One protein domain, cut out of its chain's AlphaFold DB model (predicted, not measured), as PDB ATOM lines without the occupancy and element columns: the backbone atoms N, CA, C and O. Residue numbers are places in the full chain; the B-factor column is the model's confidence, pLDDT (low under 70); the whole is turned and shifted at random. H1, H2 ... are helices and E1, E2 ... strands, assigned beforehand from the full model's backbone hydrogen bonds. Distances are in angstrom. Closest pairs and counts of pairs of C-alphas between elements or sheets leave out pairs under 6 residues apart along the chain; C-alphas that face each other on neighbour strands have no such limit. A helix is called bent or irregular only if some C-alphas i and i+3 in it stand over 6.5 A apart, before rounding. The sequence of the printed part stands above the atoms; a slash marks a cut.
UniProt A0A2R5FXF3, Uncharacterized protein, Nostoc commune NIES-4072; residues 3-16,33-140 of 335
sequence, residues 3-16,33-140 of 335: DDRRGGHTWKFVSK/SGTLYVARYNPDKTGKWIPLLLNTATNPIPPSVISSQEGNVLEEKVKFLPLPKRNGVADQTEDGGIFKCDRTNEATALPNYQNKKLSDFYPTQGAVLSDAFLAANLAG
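Overview. This is residues 3 to 16 and 33 to 140 of the 335 residues of an uncharacterized protein of Nostoc commune NIES-4072 (UniProt A0A2R5FXF3). A short helix, H4, sits in the middle between a strongly twisted sheet of three strands, E2 E3 E4, on one side and a two-strand hairpin, E5 and E6, on the other. H3 lies beside H4, H1 sits at the end of the hairpin where Phe 80 and Asp 102 face each other, H2 is near E6, and long loops fill much of the rest. The printed part has 122 residues, with four named helices and six named strands in the order E1 E2 E3 E4 H1 E5 E6 H2 H3 H4; both sheets are antiparallel, and the class is mixed, helices and strands, with under half of the residues in named elements. The whole is compact, with a radius of gyration of the C-alphas of 14.4 A and spans of 46 by 39 by 25 A.

Along the chain. The sheet has E2, residues 11 to 15, 13.3 A long; E3, residues 34 to 41, 22.3 A, with C-alpha 34 at (112.448, 213.191, 137.465); and E4, residues 46 to 51, 16.9 A. E1, residues 6 to 8, pairs with no named strand and runs on into E2 across a break of 2 residues, at 19 degrees. E5 is residues 80 to 84, 12.7 A, and E6 is residues 98 to 102, 12.2 A. H1 is residues 63 to 66, H2 residues 106 to 112, H3 residues 125 to 130, and H4 residues 132 to 139, 9.9 A, ending with C-alpha 139 at (128.061, 217.261, 145.315). H2 is irregular, but only just: C-alphas 108 and 111 are 6.51 A apart.

Arrangement. E3 is the inner strand; N 12 and O 37 of E2 and E3 are 3.0 A apart, and N 40 and O 48 of the hairpin E3 and E4 are 2.8 A apart, both within hydrogen-bond range. H4 is on this sheet at a height of 9.4 A, and its closest C-alphas to E3 are those of Ala 136 and Val 38, 6.2 A. H4 and E5 have 10 pairs of C-alphas within 8 A, the closest Leu 134 and Pro 84 at 5.4 A. In the hairpin E5 and E6, N 81 and O 101 are 2.8 A apart, within hydrogen-bond range. The closest C-alphas of E6 and H2 are those of Cys 101 and Ala 109, 7.0 A; of E6 and H1, Asp 102 and Pro 63, 5.3 A. H3 and H4 are close but not clearly touching, with Val 128 and Ala 135 the closest C-alphas at 6.1 A. H2 and H4 are apart. Every O i to N i+4 pair is within hydrogen-bond range in H3 and H4; H2 has 1 of 3, with 2 of 4 O i to N i+3 pairs, and H1 is too short for an i+4 pair.

Size, cuts and confidence. The C-alphas farthest apart are those of Lys 16 and Asn 72, 45.9 A. Residues 17 to 32 are not printed, and C-alphas 16 and 33 are 5.7 A apart across the cut. The links E4 to H1, H1 to E5, E5 to E6 and H2 to H3 are long. The mean pLDDT of the printed part is 96.9, and no printed residue is under 70.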
ATOM      1  N   ASP A   3     129.331 210.156 131.042       98.00
ATOM      2  CA  ASP A   3     129.920 211.400 130.560       98.00
ATOM      3  C   ASP A   3     131.377 211.134 130.183       98.00
ATOM      4  O   ASP A   3     132.252 211.134 131.055       98.00
ATOM      5  N   ASP A   4     131.604 210.865 128.895       97.56
ATOM      6  CA  ASP A   4     132.920 210.573 128.333       97.56
ATOM      7  C   ASP A   4     133.805 211.828 128.315       97.56
ATOM      8  O   ASP A   4     133.896 212.594 127.355       97.56
ATOM      9  N   ARG A   5     134.444 212.061 129.454       95.81
ATOM     10  CA  ARG A   5     135.552 212.994 129.638       95.81
ATOM     11  C   ARG A   5     136.432 212.495 130.763       95.81
ATOM     12  O   ARG A   5     135.998 211.702 131.609       95.81
ATOM     13  N   ARG A   6     137.667 212.978 130.832       96.38
ATOM     14  CA  ARG A   6     138.555 212.600 131.938       96.38
ATOM     15  C   ARG A   6     138.039 213.231 133.220       96.38
ATOM     16  O   ARG A   6     137.842 214.440 133.295       96.38
ATOM     17  N   GLY A   7     137.774 212.399 134.222       97.56
ATOM     18  CA  GLY A   7     137.101 212.839 135.440       97.56
ATOM     19  C   GLY A   7     135.598 213.087 135.272       97.56
ATOM     20  O   GLY A   7     135.004 213.668 136.174       97.56
ATOM     21  N   GLY A   8     134.982 212.646 134.165       98.06
ATOM     22  CA  GLY A   8     133.531 212.657 133.950       98.06
ATOM     23  C   GLY A   8     132.785 211.775 134.947       98.06
ATOM     24  O   GLY A   8     133.368 211.272 135.909       98.06
ATOM     25  N   HIS A   9     131.496 211.531 134.739       98.69
ATOM     26  CA  HIS A   9     130.696 210.785 135.713       98.69
ATOM     27  C   HIS A   9     129.777 209.730 135.115       98.69
ATOM     28  O   HIS A   9     129.344 209.794 133.966       98.69
ATOM     29  N   THR A  10     129.409 208.780 135.970       98.62
ATOM     30  CA  THR A  10     128.288 207.876 135.736       98.62
ATOM     31  C   THR A  10     127.020 208.470 136.340       98.62
ATOM     32  O   THR A  10     126.978 208.818 137.524       98.62
ATOM     33  N   TRP A  11     125.976 208.554 135.522       98.56
ATOM     34  CA  TRP A  11     124.700 209.174 135.861       98.56
ATOM     35  C   TRP A  11     123.543 208.188 135.846       98.56
ATOM     36  O   TRP A  11     123.494 207.259 135.029       98.56
ATOM     37  N   LYS A  12     122.536 208.506 136.655       98.00
ATOM     38  CA  LYS A  12     121.239 207.834 136.702       98.00
ATOM     39  C   LYS A  12     120.132 208.878 136.668       98.00
ATOM     40  O   LYS A  12     120.166 209.833 137.432       98.00
ATOM     41  N   PHE A  13     119.143 208.697 135.802       98.19
ATOM     42  CA  PHE A  13     117.921 209.496 135.813       98.19
ATOM     43  C   PHE A  13     116.754 208.591 136.189       98.19
ATOM     44  O   PHE A  13     116.603 207.513 135.619       98.19
ATOM     45  N   VAL A  14     115.941 209.032 137.147       97.81
ATOM     46  CA  VAL A  14     114.716 208.335 137.552       97.81
ATOM     47  C   VAL A  14     113.541 209.273 137.320       97.81
ATOM     48  O   VAL A  14     113.477 210.348 137.923       97.81
ATOM     49  N   SER A  15     112.619 208.882 136.439       97.81
ATOM     50  CA  SER A  15     111.393 209.636 136.189       97.81
ATOM     51  C   SER A  15     110.493 209.651 137.424       97.81
ATOM     52  O   SER A  15     110.446 208.698 138.196       97.81
ATOM     53  N   LYS A  16     109.711 210.720 137.592       96.62
ATOM     54  CA  LYS A  16     108.689 210.803 138.647       96.62
ATOM     55  C   LYS A  16     107.501 209.871 138.371       96.62
ATOM     56  O   LYS A  16     106.853 209.406 139.303       96.62
ATOM     57  N   SER A  33     110.143 215.143 133.857       97.00
ATOM     58  CA  SER A  33     110.039 215.211 135.315       97.00
ATOM     59  C   SER A  33     110.665 213.991 135.974       97.00
ATOM     60  O   SER A  33     110.191 212.866 135.824       97.00
ATOM     61  N   GLY A  34     111.709 214.227 136.761       97.69
ATOM     62  CA  GLY A  34     112.448 213.191 137.465       97.69
ATOM     63  C   GLY A  34     113.580 213.780 138.290       97.69
ATOM     64  O   GLY A  34     113.615 214.981 138.558       97.69
ATOM     65  N   THR A  35     114.502 212.928 138.713       98.69
ATOM     66  CA  THR A  35     115.725 213.339 139.406       98.69
ATOM     67  C   THR A  35     116.933 212.757 138.688       98.69
ATOM     68  O   THR A  35     116.971 211.562 138.390       98.69
ATOM     69  N   LEU A  36     117.907 213.621 138.399       98.81
ATOM     70  CA  LEU A  36     119.234 213.230 137.938       98.81
ATOM     71  C   LEU A  36     120.123 212.972 139.158       98.81
ATOM     72  O   LEU A  36     120.139 213.765 140.099       98.81
ATOM     73  N   TYR A  37     120.869 211.879 139.121       98.88
ATOM     74  CA  TYR A  37     121.799 211.457 140.154       98.88
ATOM     75  C   TYR A  37     123.186 211.250 139.559       98.88
ATOM     76  O   TYR A  37     123.316 210.760 138.435       98.88
ATOM     77  N   VAL A  38     124.211 211.543 140.356       98.94
ATOM     78  CA  VAL A  38     125.600 211.167 140.082       98.94
ATOM     79  C   VAL A  38     126.030 210.008 140.979       98.94
ATOM     80  O   VAL A  38     125.651 209.949 142.153       98.94
ATOM     81  N   ALA A  39     126.819 209.080 140.442       98.81
ATOM     82  CA  ALA A  39     127.420 208.003 141.216       98.81
ATOM     83  C   ALA A  39     128.548 208.519 142.124       98.81
ATOM     84  O   ALA A  39     129.430 209.274 141.704       98.81
ATOM     85  N   ARG A  40     128.572 208.036 143.366       98.81
ATOM     86  CA  ARG A  40     129.756 208.047 144.227       98.81
ATOM     87  C   ARG A  40     130.171 206.615 144.518       98.81
ATOM     88  O   ARG A  40     129.449 205.902 145.213       98.81
ATOM     89  N   TYR A  41     131.337 206.232 144.017       98.75
ATOM     90  CA  TYR A  41     131.988 204.960 144.295       98.75
ATOM     91  C   TYR A  41     132.864 205.094 145.538       98.75
ATOM     92  O   TYR A  41     133.594 206.074 145.700       98.75
ATOM     93  N   ASN A  42     132.809 204.093 146.409       98.25
ATOM     94  CA  ASN A  42     133.701 203.967 147.550       98.25
ATOM     95  C   ASN A  42     134.728 202.847 147.289       98.25
ATOM     96  O   ASN A  42     134.385 201.842 146.656       98.25
ATOM     97  N   PRO A  43     135.975 202.969 147.786       97.31
ATOM     98  CA  PRO A  43     137.012 201.949 147.583       97.31
ATOM     99  C   PRO A  43     136.652 200.556 148.126       97.31
ATOM    100  O   PRO A  43     137.149 199.551 147.624       97.31
ATOM    101  N   ASP A  44     135.745 200.485 149.105       97.81
ATOM    102  CA  ASP A  44     135.225 199.254 149.716       97.81
ATOM    103  C   ASP A  44     134.168 198.521 148.864       97.81
ATOM    104  O   ASP A  44     133.481 197.629 149.360       97.81
ATOM    105  N   LYS A  45     134.038 198.887 147.582       98.25
ATOM    106  CA  LYS A  45     133.093 198.303 146.613       98.25
ATOM    107  C   LYS A  45     131.622 198.642 146.861       98.25
ATOM    108  O   LYS A  45     130.748 198.109 146.179       98.25
ATOM    109  N   THR A  46     131.335 199.571 147.770       98.69
ATOM    110  CA  THR A  46     130.007 200.180 147.916       98.69
ATOM    111  C   THR A  46     129.903 201.462 147.096       98.69
ATOM    112  O   THR A  46     130.900 202.028 146.639       98.69
ATOM    113  N   GLY A  47     128.687 201.956 146.911       98.56
ATOM    114  CA  GLY A  47     128.443 203.253 146.314       98.56
ATOM    115  C   GLY A  47     127.053 203.781 146.615       98.56
ATOM    116  O   GLY A  47     126.206 203.105 147.204       98.56
ATOM    117  N   LYS A  48     126.837 205.042 146.244       98.69
ATOM    118  CA  LYS A  48     125.549 205.717 146.391       98.69
ATOM    119  C   LYS A  48     125.256 206.654 145.234       98.69
ATOM    120  O   LYS A  48     126.168 207.216 144.630       98.69
ATOM    121  N   TRP A  49     123.974 206.872 144.991       98.81
ATOM    122  CA  TRP A  49     123.468 207.871 144.062       98.81
ATOM    123  C   TRP A  49     123.208 209.179 144.801       98.81
ATOM    124  O   TRP A  49     122.411 209.233 145.739       98.81
ATOM    125  N   ILE A  50     123.886 210.246 144.387       98.88
ATOM    126  CA  ILE A  50     123.714 211.584 144.955       98.88
ATOM    127  C   ILE A  50     122.776 212.367 144.032       98.88
ATOM    128  O   ILE A  50     123.131 212.573 142.871       98.88
ATOM    129  N   PRO A  51     121.592 212.797 144.500       98.81
ATOM    130  CA  PRO A  51     120.678 213.575 143.670       98.81
ATOM    131  C   PRO A  51     121.288 214.943 143.363       98.81
ATOM    132  O   PRO A  51     121.885 215.556 144.243       98.81
ATOM    133  N   LEU A  52     121.100 215.463 142.154       98.81
ATOM    134  CA  LEU A  52     121.472 216.830 141.789       98.81
ATOM    135  C   LEU A  52     120.260 217.753 141.912       98.81
ATOM    136  O   LEU A  52     119.626 218.115 140.925       98.81
ATOM    137  N   LEU A  53     119.922 218.117 143.146       98.75
ATOM    138  CA  LEU A  53     118.829 219.022 143.481       98.75
ATOM    139  C   LEU A  53     119.388 220.288 144.124       98.75
ATOM    140  O   LEU A  53     120.445 220.262 144.747       98.75
ATOM    141  N   LEU A  54     118.654 221.398 144.053       98.81
ATOM    142  CA  LEU A  54     119.067 222.651 144.700       98.81
ATOM    143  C   LEU A  54     119.411 222.494 146.194       98.81
ATOM    144  O   LEU A  54     120.299 223.174 146.697       98.81
ATOM    145  N   ASN A  55     118.747 221.585 146.910       98.69
ATOM    146  CA  ASN A  55     119.009 221.325 148.326       98.69
ATOM    147  C   ASN A  55     120.113 220.283 148.591       98.69
ATOM    148  O   ASN A  55     120.395 220.012 149.761       98.69
ATOM    149  N   THR A  56     120.725 219.704 147.556       98.81
ATOM    150  CA  THR A  56     121.822 218.741 147.689       98.81
ATOM    151  C   THR A  56     123.026 219.399 148.344       98.81
ATOM    152  O   THR A  56     123.464 220.464 147.913       98.81
ATOM    153  N   ALA A  57     123.565 218.751 149.376       98.69
ATOM    154  CA  ALA A  57     124.748 219.227 150.075       98.69
ATOM    155  C   ALA A  57     126.005 219.131 149.196       98.69
ATOM    156  O   ALA A  57     126.194 218.141 148.490       98.69
ATOM    157  N   THR A  58     126.894 220.117 149.296       98.81
ATOM    158  CA  THR A  58     128.165 220.141 148.566       98.81
ATOM    159  C   THR A  58     129.320 219.744 149.474       98.81
ATOM    160  O   THR A  58     129.526 220.318 150.544       98.81
ATOM    161  N   ASN A  59     130.056 218.719 149.053       98.38
ATOM    162  CA  ASN A  59     131.236 218.175 149.715       98.38
ATOM    163  C   ASN A  59     132.148 217.542 148.647       98.38
ATOM    164  O   ASN A  59     132.192 216.308 148.546       98.38
ATOM    165  N   PRO A  60     132.826 218.369 147.825       98.62
ATOM    166  CA  PRO A  60     133.727 217.873 146.791       98.62
ATOM    167  C   PRO A  60     134.820 216.986 147.389       98.62
ATOM    168  O   PRO A  60     135.290 217.222 148.507       98.62
ATOM    169  N   ILE A  61     135.216 215.951 146.648       98.62
ATOM    170  CA  ILE A  61     136.279 215.037 147.073       98.62
ATOM    171  C   ILE A  61     137.627 215.754 146.885       98.62
ATOM    172  O   ILE A  61     137.902 216.195 145.773       98.62
ATOM    173  N   PRO A  62     138.475 215.894 147.920       98.38
ATOM    174  CA  PRO A  62     139.732 216.624 147.776       98.38
ATOM    175  C   PRO A  62     140.652 216.029 146.695       98.38
ATOM    176  O   PRO A  62     140.752 214.800 146.617       98.38
ATOM    177  N   PRO A  63     141.365 216.859 145.912       97.88
ATOM    178  CA  PRO A  63     142.444 216.422 145.026       97.88
ATOM    179  C   PRO A  63     143.422 215.434 145.681       97.88
ATOM    180  O   PRO A  63     143.674 214.373 145.124       97.88
ATOM    181  N   SER A  64     143.880 215.702 146.908       97.06
ATOM    182  CA  SER A  64     144.755 214.789 147.667       97.06
ATOM    183  C   SER A  64     144.141 213.422 147.979       97.06
ATOM    184  O   SER A  64     144.865 212.463 148.249       97.06
ATOM    185  N   VAL A  65     142.812 213.323 147.953       97.88
ATOM    186  CA  VAL A  65     142.066 212.089 148.196       97.88
ATOM    187  C   VAL A  65     141.825 211.330 146.892       97.88
ATOM    188  O   VAL A  65     142.058 210.126 146.862       97.88
ATOM    189  N   ILE A  66     141.376 211.998 145.822       97.50
ATOM    190  CA  ILE A  66     141.183 211.335 144.518       97.50
ATOM    191  C   ILE A  66     142.508 210.889 143.901       97.50
ATOM    192  O   ILE A  66     142.506 209.969 143.099       97.50
ATOM    193  N   SER A  67     143.621 211.515 144.285       96.56
ATOM    194  CA  SER A  67     144.964 211.252 143.769       96.56
ATOM    195  C   SER A  67     145.845 210.523 144.811       96.56
ATOM    196  O   SER A  67     147.040 210.779 144.979       96.56
ATOM    197  N   SER A  68     145.242 209.652 145.626       95.50
ATOM    198  CA  SER A  68     145.960 209.026 146.742       95.50
ATOM    199  C   SER A  68     146.686 207.723 146.376       95.50
ATOM    200  O   SER A  68     147.443 207.226 147.207       95.50
ATOM    201  N   GLN A  69     146.422 207.121 145.208       93.69
ATOM    202  CA  GLN A  69     146.945 205.789 144.842       93.69
ATOM    203  C   GLN A  69     148.046 205.804 143.777       93.69
ATOM    204  O   GLN A  69     148.736 204.804 143.597       93.69
ATOM    205  N   GLU A  70     148.253 206.912 143.072       86.75
ATOM    206  CA  GLU A  70     149.242 207.006 141.992       86.75
ATOM    207  C   GLU A  70     150.630 207.473 142.454       86.75
ATOM    208  O   GLU A  70     151.584 207.475 141.674       86.75
ATOM    209  N   GLY A  71     150.763 207.887 143.718       84.81
ATOM    210  CA  GLY A  71     152.008 208.427 144.260       84.81
ATOM    211  C   GLY A  71     152.493 209.666 143.492       84.81
ATOM    212  O   GLY A  71     151.736 210.604 143.239       84.81
ATOM    213  N   ASN A  72     153.773 209.673 143.111       84.19
ATOM    214  CA  ASN A  72     154.410 210.780 142.377       84.19
ATOM    215  C   ASN A  72     154.621 210.467 140.885       84.19
ATOM    216  O   ASN A  72     155.413 211.128 140.222       84.19
ATOM    217  N   VAL A  73     153.945 209.438 140.370       88.81
ATOM    218  CA  VAL A  73     154.138 208.935 139.001       88.81
ATOM    219  C   VAL A  73     153.603 209.912 137.945       88.81
ATOM    220  O   VAL A  73     154.095 209.945 136.820       88.81
ATOM    221  N   LEU A  74     152.624 210.735 138.320       88.44
ATOM    222  CA  LEU A  74     152.052 211.790 137.488       88.44
ATOM    223  C   LEU A  74     152.393 213.176 138.044       88.44
ATOM    224  O   LEU A  74     152.509 213.356 139.260       88.44
ATOM    225  N   GLU A  75     152.507 214.165 137.154       86.81
ATOM    226  CA  GLU A  75     152.752 215.562 137.524       86.81
ATOM    227  C   GLU A  75     151.602 216.143 138.366       86.81
ATOM    228  O   GLU A  75     150.433 215.865 138.120       86.81
ATOM    229  N   GLU A  76     151.901 217.026 139.320       85.12
ATOM    230  CA  GLU A  76     150.861 217.620 140.182       85.12
ATOM    231  C   GLU A  76     149.805 218.413 139.397       85.12
ATOM    232  O   GLU A  76     148.629 218.390 139.747       85.12
ATOM    233  N   LYS A  77     150.186 219.049 138.281       84.75
ATOM    234  CA  LYS A  77     149.284 219.900 137.483       84.75
ATOM    235  C   LYS A  77     148.108 219.150 136.845       84.75
ATOM    236  O   LYS A  77     147.153 219.790 136.412       84.75
ATOM    237  N   VAL A  78     148.195 217.820 136.728       86.62
ATOM    238  CA  VAL A  78     147.097 216.993 136.202       86.62
ATOM    239  C   VAL A  78     146.170 216.487 137.311       86.62
ATOM    240  O   VAL A  78     145.065 216.058 137.008       86.62
ATOM    241  N   LYS A  79     146.573 216.584 138.584       92.25
ATOM    242  CA  LYS A  79     145.843 216.083 139.760       92.25
ATOM    243  C   LYS A  79     144.889 217.145 140.312       92.25
ATOM    244  O   LYS A  79     145.060 217.633 141.430       92.25
ATOM    245  N   PHE A  80     143.909 217.544 139.508       96.75
ATOM    246  CA  PHE A  80     142.941 218.572 139.890       96.75
ATOM    247  C   PHE A  80     141.496 218.081 139.779       96.75
ATOM    248  O   PHE A  80     141.159 217.265 138.924       96.75
ATOM    249  N   LEU A  81     140.632 218.634 140.627       98.38
ATOM    250  CA  LEU A  81     139.183 218.517 140.537       98.38
ATOM    251  C   LEU A  81     138.611 219.806 139.913       98.38
ATOM    252  O   LEU A  81     138.785 220.889 140.484       98.38
ATOM    253  N   PRO A  82     137.917 219.725 138.765       98.12
ATOM    254  CA  PRO A  82     137.188 220.857 138.202       98.12
ATOM    255  C   PRO A  82     136.022 221.283 139.110       98.12
ATOM    256  O   PRO A  82     135.069 220.528 139.299       98.12
ATOM    257  N   LEU A  83     136.062 222.504 139.639       98.38
ATOM    258  CA  LEU A  83     134.963 223.119 140.396       98.38
ATOM    259  C   LEU A  83     134.375 224.305 139.616       98.38
ATOM    260  O   LEU A  83     135.072 224.883 138.778       98.38
ATOM    261  N   PRO A  84     133.106 224.690 139.839       97.94
ATOM    262  CA  PRO A  84     132.510 225.806 139.117       97.94
ATOM    263  C   PRO A  84     133.091 227.131 139.579       97.94
ATOM    264  O   PRO A  84     133.169 227.398 140.780       97.94
ATOM    265  N   LYS A  85     133.430 227.992 138.614       97.81
ATOM    266  CA  LYS A  85     133.826 229.354 138.939       97.81
ATOM    267  C   LYS A  85     132.650 230.188 139.418       97.81
ATOM    268  O   LYS A  85     131.618 230.240 138.734       97.81
ATOM    269  N   ARG A  86     132.802 230.831 140.575       97.31
ATOM    270  CA  ARG A  86     131.754 231.640 141.210       97.31
ATOM    271  C   ARG A  86     132.343 232.880 141.861       97.31
ATOM    272  O   ARG A  86     133.247 232.772 142.686       97.31
ATOM    273  N   ASN A  87     131.801 234.044 141.522       96.56
ATOM    274  CA  ASN A  87     132.238 235.314 142.081       96.56
ATOM    275  C   ASN A  87     132.082 235.309 143.614       96.56
ATOM    276  O   ASN A  87     131.020 234.979 144.144       96.56
ATOM    277  N   GLY A  88     133.151 235.654 144.331       95.50
ATOM    278  CA  GLY A  88     133.204 235.648 145.792       95.50
ATOM    279  C   GLY A  88     133.445 234.276 146.432       95.50
ATOM    280  O   GLY A  88     133.436 234.178 147.658       95.50
ATOM    281  N   VAL A  89     133.677 233.219 145.649       96.94
ATOM    282  CA  VAL A  89     134.011 231.878 146.154       96.94
ATOM    283  C   VAL A  89     135.492 231.607 145.915       96.94
ATOM    284  O   VAL A  89     135.947 231.665 144.779       96.94
ATOM    285  N   ALA A  90     136.252 231.278 146.964       95.56
ATOM    286  CA  ALA A  90     137.690 230.982 146.861       95.56
ATOM    287  C   ALA A  90     138.476 232.057 146.070       95.56
ATOM    288  O   ALA A  90     139.193 231.738 145.125       95.56
ATOM    289  N   ASP A  91     138.279 233.330 146.438       94.25
ATOM    290  CA  ASP A  91     138.924 234.525 145.861       94.25
ATOM    291  C   ASP A  91     138.667 234.783 144.364       94.25
ATOM    292  O   ASP A  91     139.344 235.590 143.725       94.25
ATOM    293  N   GLN A  92     137.663 234.130 143.786       96.62
ATOM    294  CA  GLN A  92     137.298 234.324 142.388       96.62
ATOM    295  C   GLN A  92     136.459 235.588 142.193       96.62
ATOM    296  O   GLN A  92     135.644 235.948 143.041       96.62
ATOM    297  N   THR A  93     136.633 236.243 141.045       96.19
ATOM    298  CA  THR A  93     136.029 237.550 140.731       96.19
ATOM    299  C   THR A  93     134.990 237.503 139.610       96.19
ATOM    300  O   THR A  93     134.393 238.525 139.277       96.19
ATOM    301  N   GLU A  94     134.769 236.330 139.013       95.38
ATOM    302  CA  GLU A  94     133.870 236.121 137.879       95.38
ATOM    303  C   GLU A  94     133.075 234.820 138.040       95.38
ATOM    304  O   GLU A  94     133.529 233.867 138.680       95.38
ATOM    305  N   ASP A  95     131.888 234.781 137.437       95.31
ATOM    306  CA  ASP A  95     131.079 233.571 137.321       95.31
ATOM    307  C   ASP A  95     131.354 232.860 135.990       95.31
ATOM    308  O   ASP A  95     131.482 233.494 134.945       95.31
ATOM    309  N   GLY A  96     131.342 231.525 136.018       94.25
ATOM    310  CA  GLY A  96     131.347 230.690 134.816       94.25
ATOM    311  C   GLY A  96     132.717 230.123 134.440       94.25
ATOM    312  O   GLY A  96     133.758 230.756 134.592       94.25
ATOM    313  N   GLY A  97     132.712 228.886 133.942       95.38
ATOM    314  CA  GLY A  97     133.924 228.123 133.651       95.38
ATOM    315  C   GLY A  97     134.452 227.336 134.853       95.38
ATOM    316  O   GLY A  97     133.756 227.138 135.849       95.38
ATOM    317  N   ILE A  98     135.693 226.860 134.726       96.69
ATOM    318  CA  ILE A  98     136.318 225.903 135.648       96.69
ATOM    319  C   ILE A  98     137.344 226.598 136.546       96.69
ATOM    320  O   ILE A  98     138.262 227.263 136.063       96.69
ATOM    321  N   PHE A  99     137.215 226.387 137.852       97.38
ATOM    322  CA  PHE A  99     138.258 226.597 138.846       97.38
ATOM    323  C   PHE A  99     138.978 225.262 139.061       97.38
ATOM    324  O   PHE A  99     138.362 224.270 139.452       97.38
ATOM    325  N   LYS A 100     140.283 225.215 138.776       97.12
ATOM    326  CA  LYS A 100     141.093 224.008 138.978       97.12
ATOM    327  C   LYS A 100     141.527 223.937 140.439       97.12
ATOM    328  O   LYS A 100     142.477 224.608 140.838       97.12
ATOM    329  N   CYS A 101     140.810 223.145 141.231       97.75
ATOM    330  CA  CYS A 101     141.223 222.851 142.595       97.75
ATOM    331  C   CYS A 101     142.242 221.711 142.569       97.75
ATOM    332  O   CYS A 101     141.923 220.630 142.086       97.75
ATOM    333  N   ASP A 102     143.451 221.943 143.066       96.44
ATOM    334  CA  ASP A 102     144.530 220.954 143.113       96.44
ATOM    335  C   ASP A 102     145.154 220.897 144.514       96.44
ATOM    336  O   ASP A 102     144.771 221.640 145.420       96.44
ATOM    337  N   ARG A 103     146.146 220.025 144.706       94.81
ATOM    338  CA  ARG A 103     146.800 219.818 146.009       94.81
ATOM    339  C   ARG A 103     147.520 221.056 146.554       94.81
ATOM    340  O   ARG A 103     147.808 221.109 147.747       94.81
ATOM    341  N   THR A 104     147.822 222.043 145.712       95.31
ATOM    342  CA  THR A 104     148.506 223.276 146.122       95.31
ATOM    343  C   THR A 104     147.541 224.318 146.686       95.31
ATOM    344  O   THR A 104     147.959 225.159 147.480       95.31
ATOM    345  N   ASN A 105     146.256 224.251 146.316       96.75
ATOM    346  CA  ASN A 105     145.241 225.233 146.707       96.75
ATOM    347  C   ASN A 105     144.031 224.638 147.452       96.75
ATOM    348  O   ASN A 105     143.228 225.392 147.999       96.75
ATOM    349  N   GLU A 106     143.890 223.312 147.529       97.31
ATOM    350  CA  GLU A 106     142.708 222.662 148.113       97.31
ATOM    351  C   GLU A 106     142.434 223.079 149.564       97.31
ATOM    352  O   GLU A 106     141.276 223.247 149.949       97.31
ATOM    353  N   ALA A 107     143.485 223.316 150.355       97.94
ATOM    354  CA  ALA A 107     143.364 223.676 151.765       97.94
ATOM    355  C   ALA A 107     142.669 225.033 151.973       97.94
ATOM    356  O   ALA A 107     141.964 225.217 152.963       97.94
ATOM    357  N   THR A 108     142.843 225.976 151.040       97.94
ATOM    358  CA  THR A 108     142.205 227.301 151.083       97.94
ATOM    359  C   THR A 108     140.922 227.344 150.257       97.94
ATOM    360  O   THR A 108     139.956 227.999 150.650       97.94
ATOM    361  N   ALA A 109     140.869 226.618 149.137       98.12
ATOM    362  CA  ALA A 109     139.726 226.630 148.234       98.12
ATOM    363  C   ALA A 109     138.532 225.822 148.767       98.12
ATOM    364  O   ALA A 109     137.417 226.345 148.810       98.12
ATOM    365  N   LEU A 110     138.736 224.570 149.200       98.50
ATOM    366  CA  LEU A 110     137.643 223.643 149.530       98.50
ATOM    367  C   LEU A 110     136.695 224.115 150.646       98.50
ATOM    368  O   LEU A 110     135.492 223.881 150.495       98.50
ATOM    369  N   PRO A 111     137.137 224.814 151.713       98.56
ATOM    370  CA  PRO A 111     136.220 225.345 152.724       98.56
ATOM    371  C   PRO A 111     135.122 226.257 152.151       98.56
ATOM    372  O   PRO A 111     134.026 226.323 152.703       98.56
ATOM    373  N   ASN A 112     135.373 226.914 151.012       98.50
ATOM    374  CA  ASN A 112     134.380 227.744 150.324       98.50
ATOM    375  C   ASN A 112     133.315 226.925 149.573       98.50
ATOM    376  O   ASN A 112     132.280 227.475 149.198       98.50
ATOM    377  N   TYR A 113     133.537 225.625 149.376       98.50
ATOM    378  CA  TYR A 113     132.639 224.716 148.663       98.50
ATOM    379  C   TYR A 113     131.966 223.671 149.564       98.50
ATOM    380  O   TYR A 113     130.984 223.055 149.157       98.50
ATOM    381  N   GLN A 114     132.480 223.447 150.771       98.56
ATOM    382  CA  GLN A 114     132.011 222.405 151.688       98.56
ATOM    383  C   GLN A 114     130.859 222.874 152.580       98.56
ATOM    384  O   GLN A 114     130.744 224.055 152.906       98.56
ATOM    385  N   ASN A 115     130.032 221.923 153.029       98.12
ATOM    386  CA  ASN A 115     128.925 222.154 153.969       98.12
ATOM    387  C   ASN A 115     127.918 223.223 153.506       98.12
ATOM    388  O   ASN A 115     127.294 223.908 154.317       98.12
ATOM    389  N   LYS A 116     127.762 223.352 152.190       98.50
ATOM    390  CA  LYS A 116     126.820 224.244 151.510       98.50
ATOM    391  C   LYS A 116     125.775 223.416 150.769       98.50
ATOM    392  O   LYS A 116     125.716 222.193 150.927       98.50
ATOM    393  N   LYS A 117     124.921 224.069 149.991       98.75
ATOM    394  CA  LYS A 117     123.961 223.441 149.080       98.75
ATOM    395  C   LYS A 117     124.246 223.856 147.645       98.75
ATOM    396  O   LYS A 117     124.802 224.925 147.411       98.75
ATOM    397  N   LEU A 118     123.796 223.069 146.668       98.81
ATOM    398  CA  LEU A 118     123.882 223.475 145.261       98.81
ATOM    399  C   LEU A 118     123.180 224.823 145.009       98.81
ATOM    400  O   LEU A 118     123.668 225.605 144.201       98.81
ATOM    401  N   SER A 119     122.118 225.157 145.748       98.62
ATOM    402  CA  SER A 119     121.465 226.474 145.691       98.62
ATOM    403  C   SER A 119     122.371 227.656 146.047       98.62
ATOM    404  O   SER A 119     122.059 228.780 145.671       98.62
ATOM    405  N   ASP A 120     123.477 227.424 146.758       98.44
ATOM    406  CA  ASP A 120     124.449 228.474 147.085       98.44
ATOM    407  C   ASP A 120     125.350 228.816 145.882       98.44
ATOM    408  O   ASP A 120     126.012 229.850 145.881       98.44
ATOM    409  N   PHE A 121     125.363 227.966 144.846       98.31
ATOM    410  CA  PHE A 121     126.171 228.125 143.629       98.31
ATOM    411  C   PHE A 121     125.329 228.208 142.351       98.31
ATOM    412  O   PHE A 121     125.850 228.580 141.300       98.31
ATOM    413  N   TYR A 122     124.051 227.835 142.410       98.12
ATOM    414  CA  TYR A 122     123.158 227.757 141.259       98.12
ATOM    415  C   TYR A 122     121.799 228.377 141.592       98.12
ATOM    416  O   TYR A 122     121.136 227.923 142.524       98.12
ATOM    417  N   PRO A 123     121.321 229.366 140.811       96.88
ATOM    418  CA  PRO A 123     120.071 230.062 141.120       96.88
ATOM    419  C   PRO A 123     118.819 229.220 140.835       96.88
ATOM    420  O   PRO A 123     117.749 229.505 141.367       96.88
ATOM    421  N   THR A 124     118.914 228.208 139.966       98.56
ATOM    422  CA  THR A 124     117.771 227.391 139.538       98.56
ATOM    423  C   THR A 124     118.173 225.940 139.295       98.56
ATOM    424  O   THR A 124     119.337 225.634 139.039       98.56
ATOM    425  N   GLN A 125     117.188 225.037 139.311       98.69
ATOM    426  CA  GLN A 125     117.401 223.636 138.941       98.69
ATOM    427  C   GLN A 125     117.897 223.497 137.492       98.69
ATOM    428  O   GLN A 125     118.730 222.642 137.213       98.69
ATOM    429  N   GLY A 126     117.436 224.363 136.582       98.44
ATOM    430  CA  GLY A 126     117.940 224.404 135.208       98.44
ATOM    431  C   GLY A 126     119.433 224.728 135.149       98.44
ATOM    432  O   GLY A 126     120.159 224.070 134.418       98.44
ATOM    433  N   ALA A 127     119.917 225.663 135.976       98.12
ATOM    434  CA  ALA A 127     121.344 225.980 136.053       98.12
ATOM    435  C   ALA A 127     122.183 224.804 136.587       98.12
ATOM    436  O   ALA A 127     123.263 224.560 136.062       98.12
ATOM    437  N   VAL A 128     121.672 224.049 137.572       98.62
ATOM    438  CA  VAL A 128     122.319 222.808 138.043       98.62
ATOM    439  C   VAL A 128     122.435 221.789 136.910       98.62
ATOM    440  O   VAL A 128     123.487 221.186 136.746       98.62
ATOM    441  N   LEU A 129     121.371 221.591 136.124       98.31
ATOM    442  CA  LEU A 129     121.356 220.602 135.040       98.31
ATOM    443  C   LEU A 129     122.225 221.019 133.844       98.31
ATOM    444  O   LEU A 129     122.911 220.174 133.278       98.31
ATOM    445  N   SER A 130     122.251 222.306 133.487       98.06
ATOM    446  CA  SER A 130     123.130 222.826 132.428       98.06
ATOM    447  C   SER A 130     124.617 222.731 132.778       98.06
ATOM    448  O   SER A 130     125.452 222.689 131.880       98.06
ATOM    449  N   ASP A 131     124.948 222.698 134.070       98.06
ATOM    450  CA  ASP A 131     126.314 222.613 134.598       98.06
ATOM    451  C   ASP A 131     126.514 221.326 135.424       98.06
ATOM    452  O   ASP A 131     127.256 221.301 136.410       98.06
ATOM    453  N   ALA A 132     125.807 220.250 135.049       98.62
ATOM    454  CA  ALA A 132     125.684 219.033 135.857       98.62
ATOM    455  C   ALA A 132     127.037 218.428 136.249       98.62
ATOM    456  O   ALA A 132     127.176 217.921 137.358       98.62
ATOM    457  N   PHE A 133     128.041 218.524 135.378       98.62
ATOM    458  CA  PHE A 133     129.404 218.068 135.643       98.62
ATOM    459  C   PHE A 133     130.052 218.771 136.840       98.62
ATOM    460  O   PHE A 133     130.492 218.120 137.786       98.62
ATOM    461  N   LEU A 134     130.067 220.105 136.854       98.69
ATOM    462  CA  LEU A 134     130.671 220.855 137.958       98.69
ATOM    463  C   LEU A 134     129.804 220.767 139.220       98.69
ATOM    464  O   LEU A 134     130.336 220.666 140.329       98.69
ATOM    465  N   ALA A 135     128.479 220.711 139.064       98.75
ATOM    466  CA  ALA A 135     127.556 220.462 140.166       98.75
ATOM    467  C   ALA A 135     127.768 219.076 140.804       98.75
ATOM    468  O   ALA A 135     127.686 218.941 142.025       98.75
ATOM    469  N   ALA A 136     128.080 218.050 140.011       98.88
ATOM    470  CA  ALA A 136     128.413 216.718 140.499       98.88
ATOM    471  C   ALA A 136     129.734 216.686 141.267       98.88
ATOM    472  O   ALA A 136     129.771 216.119 142.364       98.88
ATOM    473  N   ASN A 137     130.778 217.343 140.753       98.81
ATOM    474  CA  ASN A 137     132.034 217.505 141.486       98.81
ATOM    475  C   ASN A 137     131.795 218.196 142.834       98.81
ATOM    476  O   ASN A 137     132.259 217.702 143.861       98.81
ATOM    477  N   LEU A 138     130.987 219.267 142.871       98.56
ATOM    478  CA  LEU A 138     130.577 219.912 144.124       98.56
ATOM    479  C   LEU A 138     129.805 218.980 145.058       98.56
ATOM    480  O   LEU A 138     130.047 218.981 146.264       98.56
ATOM    481  N   ALA A 139     128.868 218.195 144.532       98.81
ATOM    482  CA  ALA A 139     128.061 217.261 145.315       98.81
ATOM    483  C   ALA A 139     128.878 216.065 145.849       98.81
ATOM    484  O   ALA A 139     128.398 215.316 146.703       98.81
ATOM    485  N   GLY A 140     130.119 215.895 145.382       98.81
ATOM    486  CA  GLY A 140     131.002 214.799 145.767       98.81
ATOM    487  C   GLY A 140     130.726 213.508 144.999       98.81
ATOM    488  O   GLY A 140     130.894 212.423 145.564       98.81
TER     489      GLY A 140